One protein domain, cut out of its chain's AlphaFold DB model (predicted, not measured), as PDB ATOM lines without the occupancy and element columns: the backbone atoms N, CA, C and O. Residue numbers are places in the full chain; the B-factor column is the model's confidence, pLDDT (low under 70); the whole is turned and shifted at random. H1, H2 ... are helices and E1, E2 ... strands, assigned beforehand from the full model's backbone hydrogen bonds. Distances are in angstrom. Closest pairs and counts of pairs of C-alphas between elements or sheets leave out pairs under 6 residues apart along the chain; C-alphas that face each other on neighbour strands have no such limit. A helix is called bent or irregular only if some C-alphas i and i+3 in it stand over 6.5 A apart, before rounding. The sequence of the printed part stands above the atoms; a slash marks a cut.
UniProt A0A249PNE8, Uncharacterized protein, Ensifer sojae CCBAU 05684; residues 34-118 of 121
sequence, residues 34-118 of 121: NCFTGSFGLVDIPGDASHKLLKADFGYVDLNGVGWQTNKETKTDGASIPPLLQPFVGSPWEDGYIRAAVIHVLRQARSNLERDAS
ATOM      1  N   ASN A  34     288.076 156.880 221.304       88.62
ATOM      2  CA  ASN A  34     289.231 156.240 221.934       88.62
ATOM      3  C   ASN A  34     290.537 156.464 221.147       88.62
ATOM      4  O   ASN A  34     291.306 155.536 220.897       88.62
ATOM      5  N   CYS A  35     290.752 157.705 220.710       89.44
ATOM      6  CA  CYS A  35     291.857 158.086 219.840       89.44
ATOM      7  C   CYS A  35     292.358 159.500 220.154       89.44
ATOM      8  O   CYS A  35     291.619 160.356 220.647       89.44
ATOM      9  N   PHE A  36     293.638 159.738 219.884       89.62
ATOM     10  CA  PHE A  36     294.269 161.045 220.020       89.62
ATOM     11  C   PHE A  36     293.977 161.935 218.812       89.62
ATOM     12  O   PHE A  36     293.805 161.462 217.691       89.62
ATOM     13  N   THR A  37     293.955 163.242 219.025       90.50
ATOM     14  CA  THR A  37     293.730 164.250 217.986       90.50
ATOM     15  C   THR A  37     294.875 165.248 217.958       90.50
ATOM     16  O   THR A  37     295.474 165.533 218.996       90.50
ATOM     17  N   GLY A  38     295.126 165.841 216.793       88.38
ATOM     18  CA  GLY A  38     296.173 166.847 216.632       88.38
ATOM     19  C   GLY A  38     297.565 166.228 216.529       88.38
ATOM     20  O   GLY A  38     297.721 165.111 216.034       88.38
ATOM     21  N   SER A  39     298.579 166.968 216.974       86.81
ATOM     22  CA  SER A  39     299.980 166.551 216.887       86.81
ATOM     23  C   SER A  39     300.638 166.619 218.255       86.81
ATOM     24  O   SER A  39     300.483 167.596 218.983       86.81
ATOM     25  N   PHE A  40     301.381 165.572 218.607       86.50
ATOM     26  CA  PHE A  40     302.090 165.521 219.875       86.50
ATOM     27  C   PHE A  40     303.538 165.978 219.705       86.50
ATOM     28  O   PHE A  40     304.277 165.471 218.862       86.50
ATOM     29  N   GLY A  41     303.960 166.910 220.552       87.38
ATOM     30  CA  GLY A  41     305.351 167.318 220.663       87.38
ATOM     31  C   GLY A  41     305.553 168.169 221.903       87.38
ATOM     32  O   GLY A  41     304.650 168.900 222.307       87.38
ATOM     33  N   LEU A  42     306.740 168.082 222.492       88.31
ATOM     34  CA  LEU A  42     307.125 168.863 223.659       88.31
ATOM     35  C   LEU A  42     308.351 169.709 223.333       88.31
ATOM     36  O   LEU A  42     309.218 169.286 222.567       88.31
ATOM     37  N   VAL A  43     308.406 170.907 223.902       90.88
ATOM     38  CA  VAL A  43     309.572 171.791 223.849       90.88
ATOM     39  C   VAL A  43     310.036 172.111 225.263       90.88
ATOM     40  O   VAL A  43     309.222 172.270 226.175       90.88
ATOM     41  N   ASP A  44     311.350 172.178 225.436       90.44
ATOM     42  CA  ASP A  44     311.965 172.536 226.708       90.44
ATOM     43  C   ASP A  44     311.771 174.019 227.021       90.44
ATOM     44  O   ASP A  44     311.771 174.868 226.126       90.44
ATOM     45  N   ILE A  45     311.629 174.324 228.309       89.06
ATOM     46  CA  ILE A  45     311.551 175.693 228.810       89.06
ATOM     47  C   ILE A  45     312.943 176.094 229.310       89.06
ATOM     48  O   ILE A  45     313.463 175.463 230.235       89.06
ATOM     49  N   PRO A  46     313.567 177.148 228.752       88.44
ATOM     50  CA  PRO A  46     314.828 177.655 229.277       88.44
ATOM     51  C   PRO A  46     314.691 178.033 230.759       88.44
ATOM     52  O   PRO A  46     313.890 178.894 231.113       88.44
ATOM     53  N   GLY A  47     315.473 177.383 231.625       88.69
ATOM     54  CA  GLY A  47     315.477 177.640 233.070       88.69
ATOM     55  C   GLY A  47     314.470 176.834 233.900       88.69
ATOM     56  O   GLY A  47     314.482 176.961 235.120       88.69
ATOM     57  N   ASP A  48     313.646 175.977 233.287       85.75
ATOM     58  CA  ASP A  48     312.708 175.099 234.000       85.75
ATOM     59  C   ASP A  48     312.800 173.668 233.455       85.75
ATOM     60  O   ASP A  48     312.136 173.301 232.490       85.75
ATOM     61  N   ALA A  49     313.659 172.855 234.076       81.50
ATOM     62  CA  ALA A  49     313.879 171.463 233.677       81.50
ATOM     63  C   ALA A  49     312.748 170.514 234.114       81.50
ATOM     64  O   ALA A  49     312.671 169.385 233.630       81.50
ATOM     65  N   SER A  50     311.885 170.957 235.032       81.50
ATOM     66  CA  SER A  50     310.791 170.145 235.572       81.50
ATOM     67  C   SER A  50     309.554 170.174 234.681       81.50
ATOM     68  O   SER A  50     308.662 169.348 234.856       81.50
ATOM     69  N   HIS A  51     309.490 171.107 233.730       85.56
ATOM     70  CA  HIS A  51     308.320 171.296 232.890       85.56
ATOM     71  C   HIS A  51     308.676 171.430 231.415       85.56
ATOM     72  O   HIS A  51     309.734 171.924 231.034       85.56
ATOM     73  N   LYS A  52     307.728 171.036 230.571       88.12
ATOM     74  CA  LYS A  52     307.801 171.201 229.119       88.12
ATOM     75  C   LYS A  52     306.540 171.889 228.617       88.12
ATOM     76  O   LYS A  52     305.489 171.831 229.260       88.12
ATOM     77  N   LEU A  53     306.644 172.547 227.469       88.81
ATOM     78  CA  LEU A  53     305.494 173.131 226.783       88.81
ATOM     79  C   LEU A  53     305.045 172.236 225.644       88.81
ATOM     80  O   LEU A  53     305.858 171.622 224.951       88.81
ATOM     81  N   LEU A  54     303.742 172.225 225.408       88.94
ATOM     82  CA  LEU A  54     303.175 171.550 224.259       88.94
ATOM     83  C   LEU A  54     303.499 172.310 222.961       88.94
ATOM     84  O   LEU A  54     303.258 173.511 222.844       88.94
ATOM     85  N   LYS A  55     304.051 171.610 221.968       90.62
ATOM     86  CA  LYS A  55     304.498 172.188 220.690       90.62
ATOM     87  C   LYS A  55     303.349 172.499 219.726       90.62
ATOM     88  O   LYS A  55     303.506 173.366 218.867       90.62
ATOM     89  N   ALA A  56     302.236 171.782 219.840       88.38
ATOM     90  CA  ALA A  56     301.060 171.893 218.982       88.38
ATOM     91  C   ALA A  56     299.796 171.556 219.777       88.38
ATOM     92  O   ALA A  56     299.896 170.992 220.860       88.38
ATOM     93  N   ASP A  57     298.621 171.872 219.240       89.00
ATOM     94  CA  ASP A  57     297.366 171.461 219.868       89.00
ATOM     95  C   ASP A  57     297.257 169.931 219.873       89.00
ATOM     96  O   ASP A  57     297.489 169.258 218.857       89.00
ATOM     97  N   PHE A  58     296.916 169.385 221.036       90.19
ATOM     98  CA  PHE A  58     296.842 167.950 221.260       90.19
ATOM     99  C   PHE A  58     295.618 167.601 222.087       90.19
ATOM    100  O   PHE A  58     295.323 168.237 223.099       90.19
ATOM    101  N   GLY A  59     294.931 166.539 221.690       89.88
ATOM    102  CA  GLY A  59     293.704 166.136 222.349       89.88
ATOM    103  C   GLY A  59     293.457 164.642 222.328       89.88
ATOM    104  O   GLY A  59     294.217 163.858 221.764       89.88
ATOM    105  N   TYR A  60     292.366 164.258 222.971       89.81
ATOM    106  CA  TYR A  60     291.895 162.889 223.057       89.81
ATOM    107  C   TYR A  60     290.373 162.858 223.033       89.81
ATOM    108  O   TYR A  60     289.725 163.640 223.728       89.81
ATOM    109  N   VAL A  61     289.802 161.942 222.261       90.62
ATOM    110  CA  VAL A  61     288.364 161.669 222.264       90.62
ATOM    111  C   VAL A  61     288.138 160.357 222.994       90.62
ATOM    112  O   VAL A  61     288.666 159.322 222.589       90.62
ATOM    113  N   ASP A  62     287.358 160.391 224.072       87.75
ATOM    114  CA  ASP A  62     287.053 159.180 224.832       87.75
ATOM    115  C   ASP A  62     285.986 158.299 224.157       87.75
ATOM    116  O   ASP A  62     285.458 158.612 223.087       87.75
ATOM    117  N   LEU A  63     285.682 157.156 224.778       88.75
ATOM    118  CA  LEU A  63     284.680 156.204 224.286       88.75
ATOM    119  C   LEU A  63     283.261 156.792 224.231       88.75
ATOM    120  O   LEU A  63     282.468 156.386 223.386       88.75
ATOM    121  N   ASN A  64     282.957 157.765 225.089       88.50
ATOM    122  CA  ASN A  64     281.664 158.447 225.126       88.50
ATOM    123  C   ASN A  64     281.585 159.593 224.104       88.50
ATOM    124  O   ASN A  64     280.536 160.212 223.941       88.50
ATOM    125  N   GLY A  65     282.684 159.882 223.399       85.50
ATOM    126  CA  GLY A  65     282.779 160.980 222.444       85.50
ATOM    127  C   GLY A  65     283.065 162.334 223.070       85.50
ATOM    128  O   GLY A  65     282.963 163.344 222.375       85.50
ATOM    129  N   VAL A  66     283.448 162.375 224.347       87.50
ATOM    130  CA  VAL A  66     283.890 163.617 224.977       87.50
ATOM    131  C   VAL A  66     285.314 163.910 224.514       87.50
ATOM    132  O   VAL A  66     286.236 163.116 224.711       87.50
ATOM    133  N   GLY A  67     285.472 165.067 223.871       86.88
ATOM    134  CA  GLY A  67     286.757 165.587 223.424       86.88
ATOM    135  C   GLY A  67     287.461 166.380 224.522       86.88
ATOM    136  O   GLY A  67     286.907 167.320 225.093       86.88
ATOM    137  N   TRP A  68     288.715 166.031 224.772       85.94
ATOM    138  CA  TRP A  68     289.626 166.720 225.676       85.94
ATOM    139  C   TRP A  68     290.706 167.374 224.817       85.94
ATOM    140  O   TRP A  68     291.434 166.661 224.138       85.94
ATOM    141  N   GLN A  69     290.784 168.706 224.794       85.12
ATOM    142  CA  GLN A  69     291.718 169.451 223.940       85.12
ATOM    143  C   GLN A  69     292.652 170.307 224.784       85.12
ATOM    144  O   GLN A  69     292.188 171.088 225.614       85.12
ATOM    145  N   THR A  70     293.951 170.157 224.546       83.94
ATOM    146  CA  THR A  70     295.023 170.963 225.129       83.94
ATOM    147  C   THR A  70     295.589 171.867 224.050       83.94
ATOM    148  O   THR A  70     295.898 171.405 222.950       83.94
ATOM    149  N   ASN A  71     295.764 173.140 224.379       85.69
ATOM    150  CA  ASN A  71     296.318 174.104 223.444       85.69
ATOM    151  C   ASN A  71     297.846 174.041 223.453       85.69
ATOM    152  O   ASN A  71     298.472 173.720 224.473       85.69
ATOM    153  N   LYS A  72     298.447 174.425 222.333       86.75
ATOM    154  CA  LYS A  72     299.861 174.767 222.230       86.75
ATOM    155  C   LYS A  72     300.283 175.668 223.397       86.75
ATOM    156  O   LYS A  72     299.503 176.487 223.874       86.75
ATOM    157  N   GLU A  73     301.528 175.520 223.843       86.12
ATOM    158  CA  GLU A  73     302.134 176.328 224.914       86.12
ATOM    159  C   GLU A  73     301.531 176.067 226.302       86.12
ATOM    160  O   GLU A  73     301.893 176.723 227.276       86.12
ATOM    161  N   THR A  74     300.676 175.048 226.436       84.12
ATOM    162  CA  THR A  74     300.278 174.547 227.753       84.12
ATOM    163  C   THR A  74     301.478 173.891 228.432       84.12
ATOM    164  O   THR A  74     302.162 173.048 227.841       84.12
ATOM    165  N   LYS A  75     301.720 174.277 229.687       85.62
ATOM    166  CA  LYS A  75     302.786 173.748 230.539       85.62
ATOM    167  C   LYS A  75     302.378 172.408 231.150       85.62
ATOM    168  O   LYS A  75     301.287 172.285 231.698       85.62
ATOM    169  N   THR A  76     303.267 171.421 231.075       83.88
ATOM    170  CA  THR A  76     303.100 170.098 231.685       83.88
ATOM    171  C   THR A  76     304.351 169.710 232.468       83.88
ATOM    172  O   THR A  76     305.467 170.031 232.063       83.88
ATOM    173  N   ASP A  77     304.157 169.024 233.585       81.00
ATOM    174  CA  ASP A  77     305.172 168.392 234.435       81.00
ATOM    175  C   ASP A  77     305.392 166.902 234.096       81.00
ATOM    176  O   ASP A  77     306.179 166.215 234.742       81.00
ATOM    177  N   GLY A  78     304.731 166.406 233.044       80.19
ATOM    178  CA  GLY A  78     304.807 165.012 232.620       80.19
ATOM    179  C   GLY A  78     303.980 164.072 233.496       80.19
ATOM    180  O   GLY A  78     303.017 164.479 234.145       80.19
ATOM    181  N   ALA A  79     304.295 162.776 233.466       75.25
ATOM    182  CA  ALA A  79     303.629 161.817 234.342       75.25
ATOM    183  C   ALA A  79     304.224 161.902 235.757       75.25
ATOM    184  O   ALA A  79     305.385 161.545 235.957       75.25
ATOM    185  N   SER A  80     303.427 162.311 236.747       71.75
ATOM    186  CA  SER A  80     303.834 162.372 238.160       71.75
ATOM    187  C   SER A  80     303.955 160.970 238.780       71.75
ATOM    188  O   SER A  80     303.165 160.570 239.635       71.75
ATOM    189  N   ILE A  81     304.939 160.192 238.315       67.25
ATOM    190  CA  ILE A  81     305.232 158.824 238.752       67.25
ATOM    191  C   ILE A  81     306.222 158.874 239.932       67.25
ATOM    192  O   ILE A  81     307.339 159.380 239.764       67.25
ATOM    193  N   PRO A  82     305.869 158.317 241.109       73.50
ATOM    194  CA  PRO A  82     306.773 158.240 242.254       73.50
ATOM    195  C   PRO A  82     308.113 157.572 241.892       73.50
ATOM    196  O   PRO A  82     308.091 156.535 241.225       73.50
ATOM    197  N   PRO A  83     309.270 158.075 242.374       76.56
ATOM    198  CA  PRO A  83     310.591 157.534 242.023       76.56
ATOM    199  C   PRO A  83     310.741 156.027 242.256       76.56
ATOM    200  O   PRO A  83     311.393 155.340 241.479       76.56
ATOM    201  N   LEU A  84     310.076 155.495 243.285       79.94
ATOM    202  CA  LEU A  84     310.087 154.068 243.615       79.94
ATOM    203  C   LEU A  84     309.474 153.179 242.515       79.94
ATOM    204  O   LEU A  84     309.818 152.006 242.416       79.94
ATOM    205  N   LEU A  85     308.571 153.724 241.692       79.25
ATOM    206  CA  LEU A  85     307.869 152.991 240.632       79.25
ATOM    207  C   LEU A  85     308.522 153.163 239.252       79.25
ATOM    208  O   LEU A  85     308.234 152.387 238.342       79.25
ATOM    209  N   GLN A  86     309.428 154.131 239.098       76.38
ATOM    210  CA  GLN A  86     310.110 154.411 237.829       76.38
ATOM    211  C   GLN A  86     310.923 153.222 237.274       76.38
ATOM    212  O   GLN A  86     310.887 153.036 236.060       76.38
ATOM    213  N   PRO A  87     311.571 152.352 238.085       77.62
ATOM    214  CA  PRO A  87     312.253 151.161 237.560       77.62
ATOM    215  C   PRO A  87     311.332 150.150 236.864       77.62
ATOM    216  O   PRO A  87     311.812 149.324 236.093       77.62
ATOM    217  N   PHE A  88     310.026 150.191 237.145       71.94
ATOM    218  CA  PHE A  88     309.045 149.248 236.602       71.94
ATOM    219  C   PHE A  88     308.159 149.868 235.520       71.94
ATOM    220  O   PHE A  88     307.750 149.173 234.595       71.94
ATOM    221  N   VAL A  89     307.839 151.160 235.651       67.75
ATOM    222  CA  VAL A  89     306.920 151.873 234.752       67.75
ATOM    223  C   VAL A  89     307.672 152.652 233.671       67.75
ATOM    224  O   VAL A  89     307.161 152.789 232.569       67.75
ATOM    225  N   GLY A  90     308.885 153.132 233.949       69.94
ATOM    226  CA  GLY A  90     309.653 153.992 233.049       69.94
ATOM    227  C   GLY A  90     309.687 155.458 233.489       69.94
ATOM    228  O   GLY A  90     309.305 155.814 234.610       69.94
ATOM    229  N   SER A  91     310.198 156.312 232.604       71.31
ATOM    230  CA  SER A  91     310.412 157.736 232.882       71.31
ATOM    231  C   SER A  91     309.106 158.550 232.812       71.31
ATOM    232  O   SER A  91     308.239 158.247 231.990       71.31
ATOM    233  N   PRO A  92     308.970 159.659 233.572       73.50
ATOM    234  CA  PRO A  92     307.874 160.628 233.419       73.50
ATOM    235  C   PRO A  92     307.648 161.138 231.988       73.50
ATOM    236  O   PRO A  92     306.551 161.592 231.656       73.50
ATOM    237  N   TRP A  93     308.692 161.074 231.158       79.06
ATOM    238  CA  TRP A  93     308.726 161.578 229.784       79.06
ATOM    239  C   TRP A  93     308.680 160.474 228.724       79.06
ATOM    240  O   TRP A  93     308.814 160.768 227.539       79.06
ATOM    241  N   GLU A  94     308.519 159.215 229.131       78.50
ATOM    242  CA  GLU A  94     308.436 158.082 228.213       78.50
ATOM    243  C   GLU A  94     307.222 158.231 227.283       78.50
ATOM    244  O   GLU A  94     306.112 158.555 227.729       78.50
ATOM    245  N   ASP A  95     307.405 157.926 225.996       70.00
ATOM    246  CA  ASP A  95     306.366 158.086 224.975       70.00
ATOM    247  C   ASP A  95     305.061 157.363 225.331       70.00
ATOM    248  O   ASP A  95     303.979 157.847 224.997       70.00
ATOM    249  N   GLY A  96     305.138 156.225 226.027       71.19
ATOM    250  CA  GLY A  96     303.971 155.442 226.434       71.19
ATOM    251  C   GLY A  96     303.000 156.191 227.354       71.19
ATOM    252  O   GLY A  96     301.789 156.001 227.239       71.19
ATOM    253  N   TYR A  97     303.503 157.077 228.219       74.50
ATOM    254  CA  TYR A  97     302.711 157.691 229.294       74.50
ATOM    255  C   TYR A  97     302.533 159.194 229.126       74.50
ATOM    256  O   TYR A  97     301.511 159.741 229.543       74.50
ATOM    257  N   ILE A  98     303.482 159.869 228.477       82.06
ATOM    258  CA  ILE A  98     303.501 161.329 228.416       82.06
ATOM    259  C   ILE A  98     302.259 161.921 227.731       82.06
ATOM    260  O   ILE A  98     301.702 162.911 228.200       82.06
ATOM    261  N   ARG A  99     301.747 161.271 226.676       83.56
ATOM    262  CA  ARG A  99     300.508 161.694 225.995       83.56
ATOM    263  C   ARG A  99     299.297 161.647 226.926       83.56
ATOM    264  O   ARG A  99     298.484 162.567 226.923       83.56
ATOM    265  N   ALA A 100     299.181 160.588 227.727       79.25
ATOM    266  CA  ALA A 100     298.097 160.450 228.693       79.25
ATOM    267  C   ALA A 100     298.247 161.451 229.848       79.25
ATOM    268  O   ALA A 100     297.260 162.058 230.259       79.25
ATOM    269  N   ALA A 101     299.477 161.666 230.323       81.31
ATOM    270  CA  ALA A 101     299.775 162.614 231.389       81.31
ATOM    271  C   ALA A 101     299.376 164.052 231.019       81.31
ATOM    272  O   ALA A 101     298.685 164.705 231.797       81.31
ATOM    273  N   VAL A 102     299.699 164.509 229.803       83.62
ATOM    274  CA  VAL A 102     299.306 165.842 229.308       83.62
ATOM    275  C   VAL A 102     297.788 166.044 229.356       83.62
ATOM    276  O   VAL A 102     297.308 167.044 229.889       83.62
ATOM    277  N   ILE A 103     297.016 165.072 228.857       82.19
ATOM    278  CA  ILE A 103     295.546 165.139 228.881       82.19
ATOM    279  C   ILE A 103     295.009 165.102 230.322       82.19
ATOM    280  O   ILE A 103     294.022 165.774 230.638       82.19
ATOM    281  N   HIS A 104     295.654 164.344 231.211       79.62
ATOM    282  CA  HIS A 104     295.253 164.233 232.613       79.62
ATOM    283  C   HIS A 104     295.463 165.543 233.387       79.62
ATOM    284  O   HIS A 104     294.550 165.997 234.080       79.62
ATOM    285  N   VAL A 105     296.624 166.183 233.220       75.94
ATOM    286  CA  VAL A 105     296.951 167.475 233.846       75.94
ATOM    287  C   VAL A 105     295.953 168.551 233.419       75.94
ATOM    288  O   VAL A 105     295.437 169.283 234.265       75.94
ATOM    289  N   LEU A 106     295.590 168.596 232.132       72.62
ATOM    290  CA  LEU A 106     294.558 169.512 231.646       72.62
ATOM    291  C   LEU A 106     293.210 169.271 232.338       72.62
ATOM    292  O   LEU A 106     292.561 170.224 232.774       72.62
ATOM    293  N   ARG A 107     292.767 168.009 232.437       71.69
ATOM    294  CA  ARG A 107     291.495 167.680 233.097       71.69
ATOM    295  C   ARG A 107     291.495 168.179 234.541       71.69
ATOM    296  O   ARG A 107     290.515 168.784 234.977       71.69
ATOM    297  N   GLN A 108     292.598 167.974 235.257       75.19
ATOM    298  CA  GLN A 108     292.738 168.455 236.626       75.19
ATOM    299  C   GLN A 108     292.679 169.990 236.691       75.19
ATOM    300  O   GLN A 108     291.924 170.530 237.502       75.19
ATOM    301  N   ALA A 109     293.395 170.695 235.810       73.44
ATOM    302  CA  ALA A 109     293.393 172.157 235.749       73.44
ATOM    303  C   ALA A 109     291.994 172.736 235.462       73.44
ATOM    304  O   ALA A 109     291.562 173.653 236.160       73.44
ATOM    305  N   ARG A 110     291.245 172.159 234.508       72.81
ATOM    306  CA  ARG A 110     289.852 172.558 234.229       72.81
ATOM    307  C   ARG A 110     288.963 172.385 235.462       72.81
ATOM    308  O   ARG A 110     288.252 173.316 235.822       72.81
ATOM    309  N   SER A 111     289.043 171.238 236.138       74.88
ATOM    310  CA  SER A 111     288.222 170.983 237.332       74.88
ATOM    311  C   SER A 111     288.513 171.960 238.479       74.88
ATOM    312  O   SER A 111     287.629 172.281 239.270       74.88
ATOM    313  N   ASN A 112     289.749 172.460 238.581       77.94
ATOM    314  CA  ASN A 112     290.111 173.479 239.564       77.94
ATOM    315  C   ASN A 112     289.461 174.822 239.210       77.94
ATOM    316  O   ASN A 112     288.799 175.406 240.061       77.94
ATOM    317  N   LEU A 113     289.562 175.244 237.945       73.62
ATOM    318  CA  LEU A 113     288.930 176.472 237.452       73.62
ATOM    319  C   LEU A 113     287.406 176.460 237.636       73.62
ATOM    320  O   LEU A 113     286.840 177.449 238.089       73.62
ATOM    321  N   GLU A 114     286.735 175.345 237.332       78.38
ATOM    322  CA  GLU A 114     285.280 175.210 237.504       78.38
ATOM    323  C   GLU A 114     284.860 175.281 238.979       78.38
ATOM    324  O   GLU A 114     283.855 175.915 239.312       78.38
ATOM    325  N   ARG A 115     285.642 174.673 239.881       80.06
ATOM    326  CA  ARG A 115     285.411 174.777 241.330       80.06
ATOM    327  C   ARG A 115     285.609 176.200 241.835       80.06
ATOM    328  O   ARG A 115     284.809 176.653 242.646       80.06
ATOM    329  N   ASP A 116     286.642 176.891 241.371       83.12
ATOM    330  CA  ASP A 116     286.923 178.261 241.797       83.12
ATOM    331  C   ASP A 116     285.880 179.243 241.248       83.12
ATOM    332  O   ASP A 116     285.383 180.074 241.999       83.12
ATOM    333  N   ALA A 117     285.445 179.084 239.994       74.50
ATOM    334  CA  ALA A 117     284.330 179.849 239.436       74.50
ATOM    335  C   ALA A 117     283.028 179.624 240.226       74.50
ATOM    336  O   ALA A 117     282.308 180.574 240.516       74.50
ATOM    337  N   SER A 118     282.761 178.380 240.636       76.75
ATOM    338  CA  SER A 118     281.584 178.030 241.444       76.75
ATOM    339  C   SER A 118     281.652 178.546 242.887       76.75
ATOM    340  O   SER A 118     280.628 178.608 243.552       76.75
TER     341      SER A 118
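What this domain is: This is residues 34 to 118 of the 121 residues of an uncharacterized protein of Ensifer sojae CCBAU 05684 (UniProt A0A249PNE8). A small three-stranded antiparallel sheet, E1, E4 and E5, has the long helix H2 crossing one face, and the last part of that helix, residues 108 to 118, sticks out as a free arm. A second, two-stranded piece, the hairpin of E2 and E3, extends beyond one end of the sheet between E1 and E4 along the chain, while the small helix H1 lies off to one side at the end of a long link. The printed part has 85 residues, with five named strands followed by two named helices in the order E1 E2 E3 E4 E5 H1 H2, and its class is mixed, helices and strands. It is compact, with a radius of gyration of the C-alphas of 13.6 A and spans of 36 by 30 by 25 A.

Where its parts are: The larger sheet is made of E1, residues 35 to 38, E4, residues 58 to 61, and E5, residues 67 to 70; E1 begins with C-alpha 35 at (291.857, 158.086, 219.840). The smaller sheet is made of E2, residues 42 to 45, and E3, residues 48 to 54, which is 14.1 A long. H1 is residues 83 to 89. H2 is residues 95 to 118, 35.8 A long, from C-alpha 95 at (306.366, 158.086, 224.975) to C-alpha 118 at (281.584, 178.030, 241.444). Both helices are irregular: C-alphas 84 and 87 in H1 are 7.1 A apart, and C-alphas 96 and 99 in H2 are 7.2 A apart.

How they stand to each other: The order of the larger sheet is E1, E4, E5, with E1 and E5 as edge strands. E1 and E4 are antiparallel at 150 degrees, with N 37 and O 59 within hydrogen-bond range at 2.8 A. E4 and E5 form an antiparallel hairpin at 167 degrees, with N 60 and O 68 at 2.8 A. H2 is on this sheet at a height of 8.1 A, over E4 and E5, in two layers, a helix on one face of a sheet. It runs across the strands, at 83 degrees to E4 on the local plane. The closest C-alphas of E5 and H2, those of Thr 70 and Leu 106, are 6.7 A apart. E2 and E3 form an antiparallel hairpin at 139 degrees, with N 43 and O 53 at 2.8 A. Residues 52 to 53 of E3 also pair, antiparallel, with residues 75 to 76. E3 and H2 are apart, as are H1 and H2. O i to N i+4 pairs are within hydrogen-bond range in 18 of 20 cases in H2 and 1 of 3 in H1, where 2 of 4 O i to N i+3 pairs are.

The domain as a whole: The two C-alphas farthest apart, those of Pro 87 and Ser 118, are 41.0 A apart. The printed part has no cut. The link from E5 to H1, residues 71 to 82, is long; the other links are tight. The mean pLDDT of the printed part is 81.9, and residues 81, 89 and 90 are under 70.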